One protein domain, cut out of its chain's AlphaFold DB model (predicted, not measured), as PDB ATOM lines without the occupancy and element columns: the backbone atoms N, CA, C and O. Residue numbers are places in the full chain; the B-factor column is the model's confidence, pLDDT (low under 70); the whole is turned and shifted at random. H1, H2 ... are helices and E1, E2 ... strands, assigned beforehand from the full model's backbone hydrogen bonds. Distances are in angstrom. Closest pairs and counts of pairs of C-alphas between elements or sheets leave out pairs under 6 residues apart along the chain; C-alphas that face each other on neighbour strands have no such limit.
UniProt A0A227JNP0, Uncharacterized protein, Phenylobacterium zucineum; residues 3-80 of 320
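Overview. This is residues 3 to 80 of the 320 residues of an uncharacterized protein of Phenylobacterium zucineum (UniProt A0A227JNP0). A strongly twisted sheet of three strands has a helical hairpin packed on it, with H2 over strand E2 and H1 grazing the sheet mainly at edge strand E3. The long link between E1 and E2 makes a loop away from the middle, and the turn between the helices sticks out with residues 61 to 66. The 78 printed residues hold E1, E2, E3, H1 and H2 in that order; the sheet E1 - E2 - E3 is antiparallel, and the class is mixed. The whole is compact, with a radius of gyration of the C-alphas of 12.7 A and spans of 32 by 30 by 21 A.

Arrangement. E1, residues 6 to 11, and E2, residues 26 to 33, form a hairpin, with N 8 and O 29 3.1 A apart. E2 and E3, residues 43 to 47, form the next, with N 32 and O 44 2.8 A apart; the three make a meander, each strand the antiparallel neighbour of the one before. H1, residues 53 to 61, only grazes the sheet; the closest C-alphas of E3 and H1 are those of Phe 46 and Trp 53, 6.7 A apart. H2, residues 67 to 78, is over E2 at a height over the sheet of 10.7 A and only just along the strands, at 29 degrees to E2 on the local plane; their closest C-alphas, of Thr 28 and Asp 78, are 5.1 A apart. H2 touches H1 with residues 67 to 71 alone, at a steep tilt of 45 degrees, opposite ways; the closest C-alphas, of Gln 58 and Ile 67, are 7.3 A apart. In H1 and H2 every O i to N i+4 pair is within hydrogen-bond range.

Along the chain. E1 begins at C-alpha 6 (-50.217, 40.696, -5.743). E1 measures 15.4 A from first to last C-alpha, E2 21.5 A, E3 13.5 A, H1 12.6 A and H2 16.4 A, ending at C-alpha 78 (-50.381, 50.548, -15.332).

Size, cuts and confidence. The C-alphas farthest apart, of Trp 22 and Ser 37, are 36.3 A apart. The printed part has no cut, and the link from E1 to E2 is long, with 14 residues. Residues 63 and 65 are under 70 in pLDDT.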
ATOM      1  N   ASN A   3     -51.198  35.269 -12.105       87.69
ATOM      2  CA  ASN A   3     -52.047  34.554 -11.134       87.69
ATOM      3  C   ASN A   3     -51.384  34.324  -9.762       87.69
ATOM      4  O   ASN A   3     -52.034  33.861  -8.832       87.69
ATOM      5  N   GLU A   4     -50.084  34.580  -9.658       87.69
ATOM      6  CA  GLU A   4     -49.264  34.329  -8.472       87.69
ATOM      7  C   GLU A   4     -48.731  35.634  -7.877       87.69
ATOM      8  O   GLU A   4     -47.972  35.616  -6.915       87.69
ATOM      9  N   SER A   5     -49.123  36.770  -8.460       91.25
ATOM     10  CA  SER A   5     -48.685  38.094  -8.046       91.25
ATOM     11  C   SER A   5     -49.789  38.850  -7.316       91.25
ATOM     12  O   SER A   5     -50.972  38.726  -7.631       91.25
ATOM     13  N   ILE A   6     -49.382  39.675  -6.360       92.38
ATOM     14  CA  ILE A   6     -50.217  40.696  -5.743       92.38
ATOM     15  C   ILE A   6     -49.973  41.989  -6.515       92.38
ATOM     16  O   ILE A   6     -48.833  42.439  -6.649       92.38
ATOM     17  N   ILE A   7     -51.046  42.583  -7.027       93.25
ATOM     18  CA  ILE A   7     -50.988  43.802  -7.832       93.25
ATOM     19  C   ILE A   7     -51.684  44.917  -7.067       93.25
ATOM     20  O   ILE A   7     -52.819  44.756  -6.619       93.25
ATOM     21  N   LEU A   8     -51.014  46.058  -6.939       91.56
ATOM     22  CA  LEU A   8     -51.573  47.233  -6.283       91.56
ATOM     23  C   LEU A   8     -51.186  48.522  -7.009       91.56
ATOM     24  O   LEU A   8     -50.124  48.619  -7.628       91.56
ATOM     25  N   LYS A   9     -52.052  49.531  -6.896       89.81
ATOM     26  CA  LYS A   9     -51.743  50.902  -7.308       89.81
ATOM     27  C   LYS A   9     -51.017  51.589  -6.166       89.81
ATOM     28  O   LYS A   9     -51.595  51.837  -5.112       89.81
ATOM     29  N   HIS A  10     -49.726  51.816  -6.368       88.94
ATOM     30  CA  HIS A  10     -48.805  52.307  -5.356       88.94
ATOM     31  C   HIS A  10     -48.528  53.787  -5.556       88.94
ATOM     32  O   HIS A  10     -48.212  54.211  -6.665       88.94
ATOM     33  N   ARG A  11     -48.570  54.557  -4.471       83.50
ATOM     34  CA  ARG A  11     -48.097  55.944  -4.467       83.50
ATOM     35  C   ARG A  11     -46.593  55.967  -4.294       83.50
ATOM     36  O   ARG A  11     -46.093  55.625  -3.224       83.50
ATOM     37  N   VAL A  12     -45.890  56.356  -5.349       86.06
ATOM     38  CA  VAL A  12     -44.428  56.316  -5.379       86.06
ATOM     39  C   VAL A  12     -43.881  57.319  -4.368       86.06
ATOM     40  O   VAL A  12     -44.133  58.523  -4.439       86.06
ATOM     41  N   ARG A  13     -43.128  56.816  -3.392       84.94
ATOM     42  CA  ARG A  13     -42.521  57.644  -2.349       84.94
ATOM     43  C   ARG A  13     -41.325  58.412  -2.922       84.94
ATOM     44  O   ARG A  13     -40.705  57.943  -3.876       84.94
ATOM     45  N   PRO A  14     -40.918  59.550  -2.329       83.00
ATOM     46  CA  PRO A  14     -39.757  60.308  -2.805       83.00
ATOM     47  C   PRO A  14     -38.480  59.466  -2.935       83.00
ATOM     48  O   PRO A  14     -37.719  59.626  -3.884       83.00
ATOM     49  N   ASN A  15     -38.272  58.518  -2.017       87.38
ATOM     50  CA  ASN A  15     -37.134  57.603  -2.034       87.38
ATOM     51  C   ASN A  15     -37.294  56.418  -3.002       87.38
ATOM     52  O   ASN A  15     -36.387  55.602  -3.076       87.38
ATOM     53  N   GLU A  16     -38.412  56.298  -3.716       91.06
ATOM     54  CA  GLU A  16     -38.653  55.288  -4.755       91.06
ATOM     55  C   GLU A  16     -38.593  55.898  -6.167       91.06
ATOM     56  O   GLU A  16     -38.422  55.162  -7.129       91.06
ATOM     57  N   GLN A  17     -38.658  57.230  -6.308       91.38
ATOM     58  CA  GLN A  17     -38.667  57.931  -7.605       91.38
ATOM     59  C   GLN A  17     -37.458  57.605  -8.491       91.38
ATOM     60  O   GLN A  17     -37.566  57.559  -9.712       91.38
ATOM     61  N   PHE A  18     -36.301  57.341  -7.879       93.44
ATOM     62  CA  PHE A  18     -35.037  57.145  -8.588       93.44
ATOM     63  C   PHE A  18     -35.043  55.961  -9.567       93.44
ATOM     64  O   PHE A  18     -34.127  55.854 -10.377       93.44
ATOM     65  N   VAL A  19     -36.004  55.037  -9.496       94.56
ATOM     66  CA  VAL A  19     -36.061  53.878 -10.405       94.56
ATOM     67  C   VAL A  19     -36.723  54.190 -11.750       94.56
ATOM     68  O   VAL A  19     -36.583  53.391 -12.676       94.56
ATOM     69  N   PHE A  20     -37.410  55.325 -11.870       95.19
ATOM     70  CA  PHE A  20     -38.120  55.750 -13.077       95.19
ATOM     71  C   PHE A  20     -37.310  56.781 -13.873       95.19
ATOM     72  O   PHE A  20     -36.443  57.459 -13.323       95.19
ATOM     73  N   ASP A  21     -37.602  56.899 -15.170       92.50
ATOM     74  CA  ASP A  21     -37.023  57.944 -16.030       92.50
ATOM     75  C   ASP A  21     -37.702  59.309 -15.824       92.50
ATOM     76  O   ASP A  21     -37.093  60.353 -16.052       92.50
ATOM     77  N   TRP A  22     -38.948  59.293 -15.348       87.50
ATOM     78  CA  TRP A  22     -39.770  60.472 -15.089       87.50
ATOM     79  C   TRP A  22     -40.395  60.376 -13.694       87.50
ATOM     80  O   TRP A  22     -40.654  59.261 -13.233       87.50
ATOM     81  N   PRO A  23     -40.663  61.506 -13.014       83.94
ATOM     82  CA  PRO A  23     -41.385  61.493 -11.749       83.94
ATOM     83  C   PRO A  23     -42.766  60.848 -11.906       83.94
ATOM     84  O   PRO A  23     -43.575  61.289 -12.720       83.94
ATOM     85  N   MET A  24     -43.041  59.818 -11.106       83.19
ATOM     86  CA  MET A  24     -44.316  59.097 -11.114       83.19
ATOM     87  C   MET A  24     -45.082  59.382  -9.826       83.19
ATOM     88  O   MET A  24     -44.524  59.262  -8.742       83.19
ATOM     89  N   ASN A  25     -46.372  59.706  -9.910       77.44
ATOM     90  CA  ASN A  25     -47.210  59.880  -8.714       77.44
ATOM     91  C   ASN A  25     -47.775  58.541  -8.225       77.44
ATOM     92  O   ASN A  25     -47.711  58.201  -7.042       77.44
ATOM     93  N   VAL A  26     -48.318  57.769  -9.164       82.94
ATOM     94  CA  VAL A  26     -48.883  56.440  -8.942       82.94
ATOM     95  C   VAL A  26     -48.276  55.501  -9.972       82.94
ATOM     96  O   VAL A  26     -48.138  55.872 -11.134       82.94
ATOM     97  N   ALA A  27     -47.920  54.294  -9.548       91.12
ATOM     98  CA  ALA A  27     -47.424  53.237 -10.418       91.12
ATOM     99  C   ALA A  27     -48.071  51.902 -10.042       91.12
ATOM    100  O   ALA A  27     -48.437  51.674  -8.884       91.12
ATOM    101  N   THR A  28     -48.195  50.984 -10.997       95.31
ATOM    102  CA  THR A  28     -48.550  49.599 -10.683       95.31
ATOM    103  C   THR A  28     -47.347  48.898 -10.068       95.31
ATOM    104  O   THR A  28     -46.329  48.680 -10.726       95.31
ATOM    105  N   LYS A  29     -47.469  48.513  -8.795       95.56
ATOM    106  CA  LYS A  29     -46.489  47.671  -8.112       95.56
ATOM    107  C   LYS A  29     -46.946  46.223  -8.178       95.56
ATOM    108  O   LYS A  29     -48.082  45.901  -7.826       95.56
ATOM    109  N   VAL A  30     -46.041  45.364  -8.621       95.75
ATOM    110  CA  VAL A  30     -46.245  43.921  -8.696       95.75
ATOM    111  C   VAL A  30     -45.380  43.287  -7.623       95.75
ATOM    112  O   VAL A  30     -44.169  43.506  -7.587       95.75
ATOM    113  N   ILE A  31     -46.002  42.520  -6.737       94.50
ATOM    114  CA  ILE A  31     -45.329  41.769  -5.681       94.50
ATOM    115  C   ILE A  31     -45.496  40.286  -5.990       94.50
ATOM    116  O   ILE A  31     -46.610  39.807  -6.175       94.50
ATOM    117  N   ILE A  32     -44.389  39.559  -6.035       92.31
ATOM    118  CA  ILE A  32     -44.357  38.108  -6.172       92.31
ATOM    119  C   ILE A  32     -43.942  37.546  -4.812       92.31
ATOM    120  O   ILE A  32     -42.778  37.720  -4.428       92.31
ATOM    121  N   PRO A  33     -44.865  36.918  -4.065       92.81
ATOM    122  CA  PRO A  33     -44.533  36.251  -2.815       92.81
ATOM    123  C   PRO A  33     -43.467  35.177  -3.039       92.81
ATOM    124  O   PRO A  33     -43.478  34.497  -4.066       92.81
ATOM    125  N   PHE A  34     -42.558  35.010  -2.078       90.00
ATOM    126  CA  PHE A  34     -41.623  33.882  -2.105       90.00
ATOM    127  C   PHE A  34     -42.348  32.551  -1.905       90.00
ATOM    128  O   PHE A  34     -42.010  31.567  -2.557       90.00
ATOM    129  N   GLU A  35     -43.363  32.552  -1.042       89.12
ATOM    130  CA  GLU A  35     -44.230  31.417  -0.758       89.12
ATOM    131  C   GLU A  35     -45.691  31.885  -0.751       89.12
ATOM    132  O   GLU A  35     -46.008  32.975  -0.278       89.12
ATOM    133  N   ARG A  36     -46.605  31.081  -1.304       85.81
ATOM    134  CA  ARG A  36     -48.018  31.491  -1.447       85.81
ATOM    135  C   ARG A  36     -48.838  31.193  -0.207       85.81
ATOM    136  O   ARG A  36     -49.817  31.882   0.060       85.81
ATOM    137  N   SER A  37     -48.464  30.139   0.512       88.94
ATOM    138  CA  SER A  37     -49.113  29.762   1.765       88.94
ATOM    139  C   SER A  37     -48.644  30.601   2.950       88.94
ATOM    140  O   SER A  37     -49.300  30.570   3.986       88.94
ATOM    141  N   ASP A  38     -47.534  31.327   2.804       88.25
ATOM    142  CA  ASP A  38     -46.938  32.125   3.870       88.25
ATOM    143  C   ASP A  38     -46.393  33.458   3.333       88.25
ATOM    144  O   ASP A  38     -45.292  33.545   2.784       88.25
ATOM    145  N   LEU A  39     -47.197  34.511   3.494       88.19
ATOM    146  CA  LEU A  39     -46.843  35.861   3.059       88.19
ATOM    147  C   LEU A  39     -45.854  36.556   4.011       88.19
ATOM    148  O   LEU A  39     -45.290  37.583   3.626       88.19
ATOM    149  N   GLU A  40     -45.615  36.031   5.221       89.56
ATOM    150  CA  GLU A  40     -44.703  36.643   6.203       89.56
ATOM    151  C   GLU A  40     -43.239  36.558   5.758       89.56
ATOM    152  O   GLU A  40     -42.433  37.433   6.074       89.56
ATOM    153  N   ILE A  41     -42.912  35.552   4.941       90.38
ATOM    154  CA  ILE A  41     -41.598  35.387   4.299       90.38
ATOM    155  C   ILE A  41     -41.298  36.565   3.352       90.38
ATOM    156  O   ILE A  41     -40.140  36.864   3.045       90.38
ATOM    157  N   GLY A  42     -42.339  37.274   2.911       91.00
ATOM    158  CA  GLY A  42     -42.255  38.422   2.025       91.00
ATOM    159  C   GLY A  42     -42.213  38.021   0.553       91.00
ATOM    160  O   GLY A  42     -42.724  36.980   0.135       91.00
ATOM    161  N   GLY A  43     -41.618  38.880  -0.268       91.31
ATOM    162  CA  GLY A  43     -41.570  38.658  -1.705       91.31
ATOM    163  C   GLY A  43     -40.664  39.630  -2.437       91.31
ATOM    164  O   GLY A  43     -40.147  40.597  -1.874       91.31
ATOM    165  N   ARG A  44     -40.496  39.380  -3.736       91.56
ATOM    166  CA  ARG A  44     -39.865  40.332  -4.653       91.56
ATOM    167  C   ARG A  44     -40.914  41.304  -5.153       91.56
ATOM    168  O   ARG A  44     -42.064  40.926  -5.353       91.56
ATOM    169  N   SER A  45     -40.523  42.549  -5.389       93.81
ATOM    170  CA  SER A  45     -41.424  43.518  -5.999       93.81
ATOM    171  C   SER A  45     -40.713  44.377  -7.022       93.81
ATOM    172  O   SER A  45     -39.512  44.618  -6.908       93.81
ATOM    173  N   PHE A  46     -41.475  44.827  -8.006       94.69
ATOM    174  CA  PHE A  46     -41.034  45.753  -9.033       94.69
ATOM    175  C   PHE A  46     -42.195  46.680  -9.398       94.69
ATOM    176  O   PHE A  46     -43.361  46.396  -9.100       94.69
ATOM    177  N   PHE A  47     -41.869  47.796 -10.035       96.69
ATOM    178  CA  PHE A  47     -42.864  48.692 -10.614       96.69
ATOM    179  C   PHE A  47     -42.949  48.468 -12.118       96.69
ATOM    180  O   PHE A  47     -41.925  48.335 -12.790       96.69
ATOM    181  N   VAL A  48     -44.161  48.455 -12.662       95.81
ATOM    182  CA  VAL A  48     -44.333  48.515 -14.115       95.81
ATOM    183  C   VAL A  48     -43.785  49.860 -14.598       95.81
ATOM    184  O   VAL A  48     -44.011  50.888 -13.968       95.81
ATOM    185  N   GLY A  49     -42.975  49.840 -15.657       93.69
ATOM    186  CA  GLY A  49     -42.352  51.050 -16.199       93.69
ATOM    187  C   GLY A  49     -41.053  51.498 -15.515       93.69
ATOM    188  O   GLY A  49     -40.417  52.416 -16.027       93.69
ATOM    189  N   GLN A  50     -40.591  50.862 -14.426       95.62
ATOM    190  CA  GLN A  50     -39.262  51.196 -13.886       95.62
ATOM    191  C   GLN A  50     -38.134  50.731 -14.814       95.62
ATOM    192  O   GLN A  50     -38.276  49.758 -15.555       95.62
ATOM    193  N   ARG A  51     -36.963  51.361 -14.731       95.44
ATOM    194  CA  ARG A  51     -35.802  50.953 -15.533       95.44
ATOM    195  C   ARG A  51     -35.488  49.464 -15.340       95.44
ATOM    196  O   ARG A  51     -35.330  48.992 -14.218       95.44
ATOM    197  N   GLY A  52     -35.410  48.727 -16.449       93.81
ATOM    198  CA  GLY A  52     -35.085  47.296 -16.457       93.81
ATOM    199  C   GLY A  52     -36.217  46.347 -16.036       93.81
ATOM    200  O   GLY A  52     -35.974  45.146 -15.950       93.81
ATOM    201  N   TRP A  53     -37.450  46.825 -15.817       93.06
ATOM    202  CA  TRP A  53     -38.540  45.986 -15.296       93.06
ATOM    203  C   TRP A  53     -38.849  44.755 -16.161       93.06
ATOM    204  O   TRP A  53     -39.051  43.673 -15.625       93.06
ATOM    205  N   MET A  54     -38.819  44.876 -17.493       91.88
ATOM    206  CA  MET A  54     -39.069  43.741 -18.395       91.88
ATOM    207  C   MET A  54     -38.001  42.646 -18.267       91.88
ATOM    208  O   MET A  54     -38.340  41.466 -18.298       91.88
ATOM    209  N   ALA A  55     -36.733  43.029 -18.077       90.25
ATOM    210  CA  ALA A  55     -35.646  42.083 -17.836       90.25
ATOM    211  C   ALA A  55     -35.811  41.393 -16.473       90.25
ATOM    212  O   ALA A  55     -35.666  40.181 -16.384       90.25
ATOM    213  N   LEU A  56     -36.237  42.133 -15.439       89.06
ATOM    214  CA  LEU A  56     -36.570  41.540 -14.140       89.06
ATOM    215  C   LEU A  56     -37.674  40.483 -14.264       89.06
ATOM    216  O   LEU A  56     -37.558  39.415 -13.672       89.06
ATOM    217  N   VAL A  57     -38.733  40.743 -15.042       89.19
ATOM    218  CA  VAL A  57     -39.783  39.735 -15.281       89.19
ATOM    219  C   VAL A  57     -39.215  38.510 -16.006       89.19
ATOM    220  O   VAL A  57     -39.550  37.384 -15.640       89.19
ATOM    221  N   GLN A  58     -38.337  38.703 -16.997       87.38
ATOM    222  CA  GLN A  58     -37.685  37.603 -17.721       87.38
ATOM    223  C   GLN A  58     -36.831  36.733 -16.795       87.38
ATOM    224  O   GLN A  58     -36.976  35.513 -16.815       87.38
ATOM    225  N   ASP A  59     -36.042  37.344 -15.915       86.94
ATOM    226  CA  ASP A  59     -35.218  36.627 -14.938       86.94
ATOM    227  C   ASP A  59     -36.056  35.843 -13.915       86.94
ATOM    228  O   ASP A  59     -35.624  34.808 -13.408       86.94
ATOM    229  N   LEU A  60     -37.263  36.324 -13.595       82.94
ATOM    230  CA  LEU A  60     -38.155  35.693 -12.617       82.94
ATOM    231  C   LEU A  60     -38.924  34.496 -13.186       82.94
ATOM    232  O   LEU A  60     -39.226  33.566 -12.441       82.94
ATOM    233  N   VAL A  61     -39.268  34.524 -14.475       79.62
ATOM    234  CA  VAL A  61     -40.142  33.519 -15.109       79.62
ATOM    235  C   VAL A  61     -39.364  32.545 -16.008       79.62
ATOM    236  O   VAL A  61     -39.829  31.428 -16.235       79.62
ATOM    237  N   GLY A  62     -38.179  32.923 -16.493       76.62
ATOM    238  CA  GLY A  62     -37.396  32.145 -17.458       76.62
ATOM    239  C   GLY A  62     -37.953  32.218 -18.889       76.62
ATOM    240  O   GLY A  62     -38.712  33.125 -19.233       76.62
ATOM    241  N   GLU A  63     -37.592  31.252 -19.744       68.88
ATOM    242  CA  GLU A  63     -38.015  31.179 -21.159       68.88
ATOM    243  C   GLU A  63     -39.479  30.707 -21.339       68.88
ATOM    244  O   GLU A  63     -39.769  29.755 -22.066       68.88
ATOM    245  N   ASP A  64     -40.443  31.362 -20.685       75.19
ATOM    246  CA  ASP A  64     -41.871  31.093 -20.900       75.19
ATOM    247  C   ASP A  64     -42.451  32.042 -21.959       75.19
ATOM    248  O   ASP A  64     -42.502  33.257 -21.778       75.19
ATOM    249  N   ARG A  65     -42.985  31.490 -23.056       66.06
ATOM    250  CA  ARG A  65     -43.670  32.262 -24.113       66.06
ATOM    251  C   ARG A  65     -44.884  33.050 -23.605       66.06
ATOM    252  O   ARG A  65     -45.313  33.992 -24.266       66.06
ATOM    253  N   ARG A  66     -45.439  32.699 -22.439       75.44
ATOM    254  CA  ARG A  66     -46.536  33.434 -21.788       75.44
ATOM    255  C   ARG A  66     -46.090  34.767 -21.192       75.44
ATOM    256  O   ARG A  66     -46.949  35.604 -20.923       75.44
ATOM    257  N   ILE A  67     -44.784  35.007 -21.051       84.50
ATOM    258  CA  ILE A  67     -44.266  36.253 -20.485       84.50
ATOM    259  C   ILE A  67     -44.726  37.479 -21.269       84.50
ATOM    260  O   ILE A  67     -45.088  38.480 -20.666       84.50
ATOM    261  N   GLN A  68     -44.806  37.390 -22.601       85.75
ATOM    262  CA  GLN A  68     -45.225  38.523 -23.420       85.75
ATOM    263  C   GLN A  68     -46.677  38.922 -23.135       85.75
ATOM    264  O   GLN A  68     -46.990  40.107 -23.122       85.75
ATOM    265  N   ASN A  69     -47.547  37.945 -22.868       88.12
ATOM    266  CA  ASN A  69     -48.925  38.209 -22.468       88.12
ATOM    267  C   ASN A  69     -48.997  38.801 -21.052       88.12
ATOM    268  O   ASN A  69     -49.769  39.721 -20.810       88.12
ATOM    269  N   ASP A  70     -48.172  38.316 -20.120       89.62
ATOM    270  CA  ASP A  70     -48.119  38.882 -18.768       89.62
ATOM    271  C   ASP A  70     -47.621  40.344 -18.801       89.62
ATOM    272  O   ASP A  70     -48.213  41.210 -18.158       89.62
ATOM    273  N   LEU A  71     -46.600  40.648 -19.613       91.62
ATOM    274  CA  LEU A  71     -46.066  42.000 -19.807       91.62
ATOM    275  C   LEU A  71     -47.109  42.971 -20.382       91.62
ATOM    276  O   LEU A  71     -47.240  44.086 -19.874       91.62
ATOM    277  N   THR A  72     -47.870  42.562 -21.402       92.25
ATOM    278  CA  THR A  72     -48.902  43.428 -22.002       92.25
ATOM    279  C   THR A  72     -50.069  43.673 -21.053       92.25
ATOM    280  O   THR A  72     -50.609  44.780 -21.019       92.25
ATOM    281  N   VAL A  73     -50.436  42.683 -20.234       93.69
ATOM    282  CA  VAL A  73     -51.416  42.885 -19.162       93.69
ATOM    283  C   VAL A  73     -50.862  43.857 -18.124       93.69
ATOM    284  O   VAL A  73     -51.557  44.812 -17.804       93.69
ATOM    285  N   PHE A  74     -49.625  43.699 -17.639       94.25
ATOM    286  CA  PHE A  74     -49.037  44.639 -16.675       94.25
ATOM    287  C   PHE A  74     -49.038  46.085 -17.180       94.25
ATOM    288  O   PHE A  74     -49.400  46.986 -16.424       94.25
ATOM    289  N   GLN A  75     -48.713  46.305 -18.455       94.19
ATOM    290  CA  GLN A  75     -48.807  47.625 -19.085       94.19
ATOM    291  C   GLN A  75     -50.250  48.148 -19.099       94.19
ATOM    292  O   GLN A  75     -50.493  49.279 -18.694       94.19
ATOM    293  N   ALA A  76     -51.224  47.314 -19.476       93.56
ATOM    294  CA  ALA A  76     -52.639  47.687 -19.434       93.56
ATOM    295  C   ALA A  76     -53.124  48.026 -18.011       93.56
ATOM    296  O   ALA A  76     -53.933  48.930 -17.820       93.56
ATOM    297  N   LEU A  77     -52.617  47.327 -16.992       93.38
ATOM    298  CA  LEU A  77     -52.908  47.649 -15.596       93.38
ATOM    299  C   LEU A  77     -52.311  48.998 -15.197       93.38
ATOM    300  O   LEU A  77     -52.949  49.746 -14.460       93.38
ATOM    301  N   ASP A  78     -51.097  49.310 -15.652       92.94
ATOM    302  CA  ASP A  78     -50.381  50.548 -15.332       92.94
ATOM    303  C   ASP A  78     -51.064  51.810 -15.852       92.94
ATOM    304  O   ASP A  78     -51.167  52.783 -15.113       92.94
ATOM    305  N   GLU A  79     -51.679  51.736 -17.026       89.12
ATOM    306  CA  GLU A  79     -52.415  52.852 -17.629       89.12
ATOM    307  C   GLU A  79     -53.660  53.301 -16.850       89.12
ATOM    308  O   GLU A  79     -54.175  54.389 -17.094       89.12
ATOM    309  N   LEU A  80     -54.191  52.481 -15.941       88.38
ATOM    310  CA  LEU A  80     -55.359  52.861 -15.146       88.38
ATOM    311  C   LEU A  80     -54.965  53.708 -13.928       88.38
ATOM    312  O   LEU A  80     -53.961  53.424 -13.279       88.38
TER     313      LEU A  80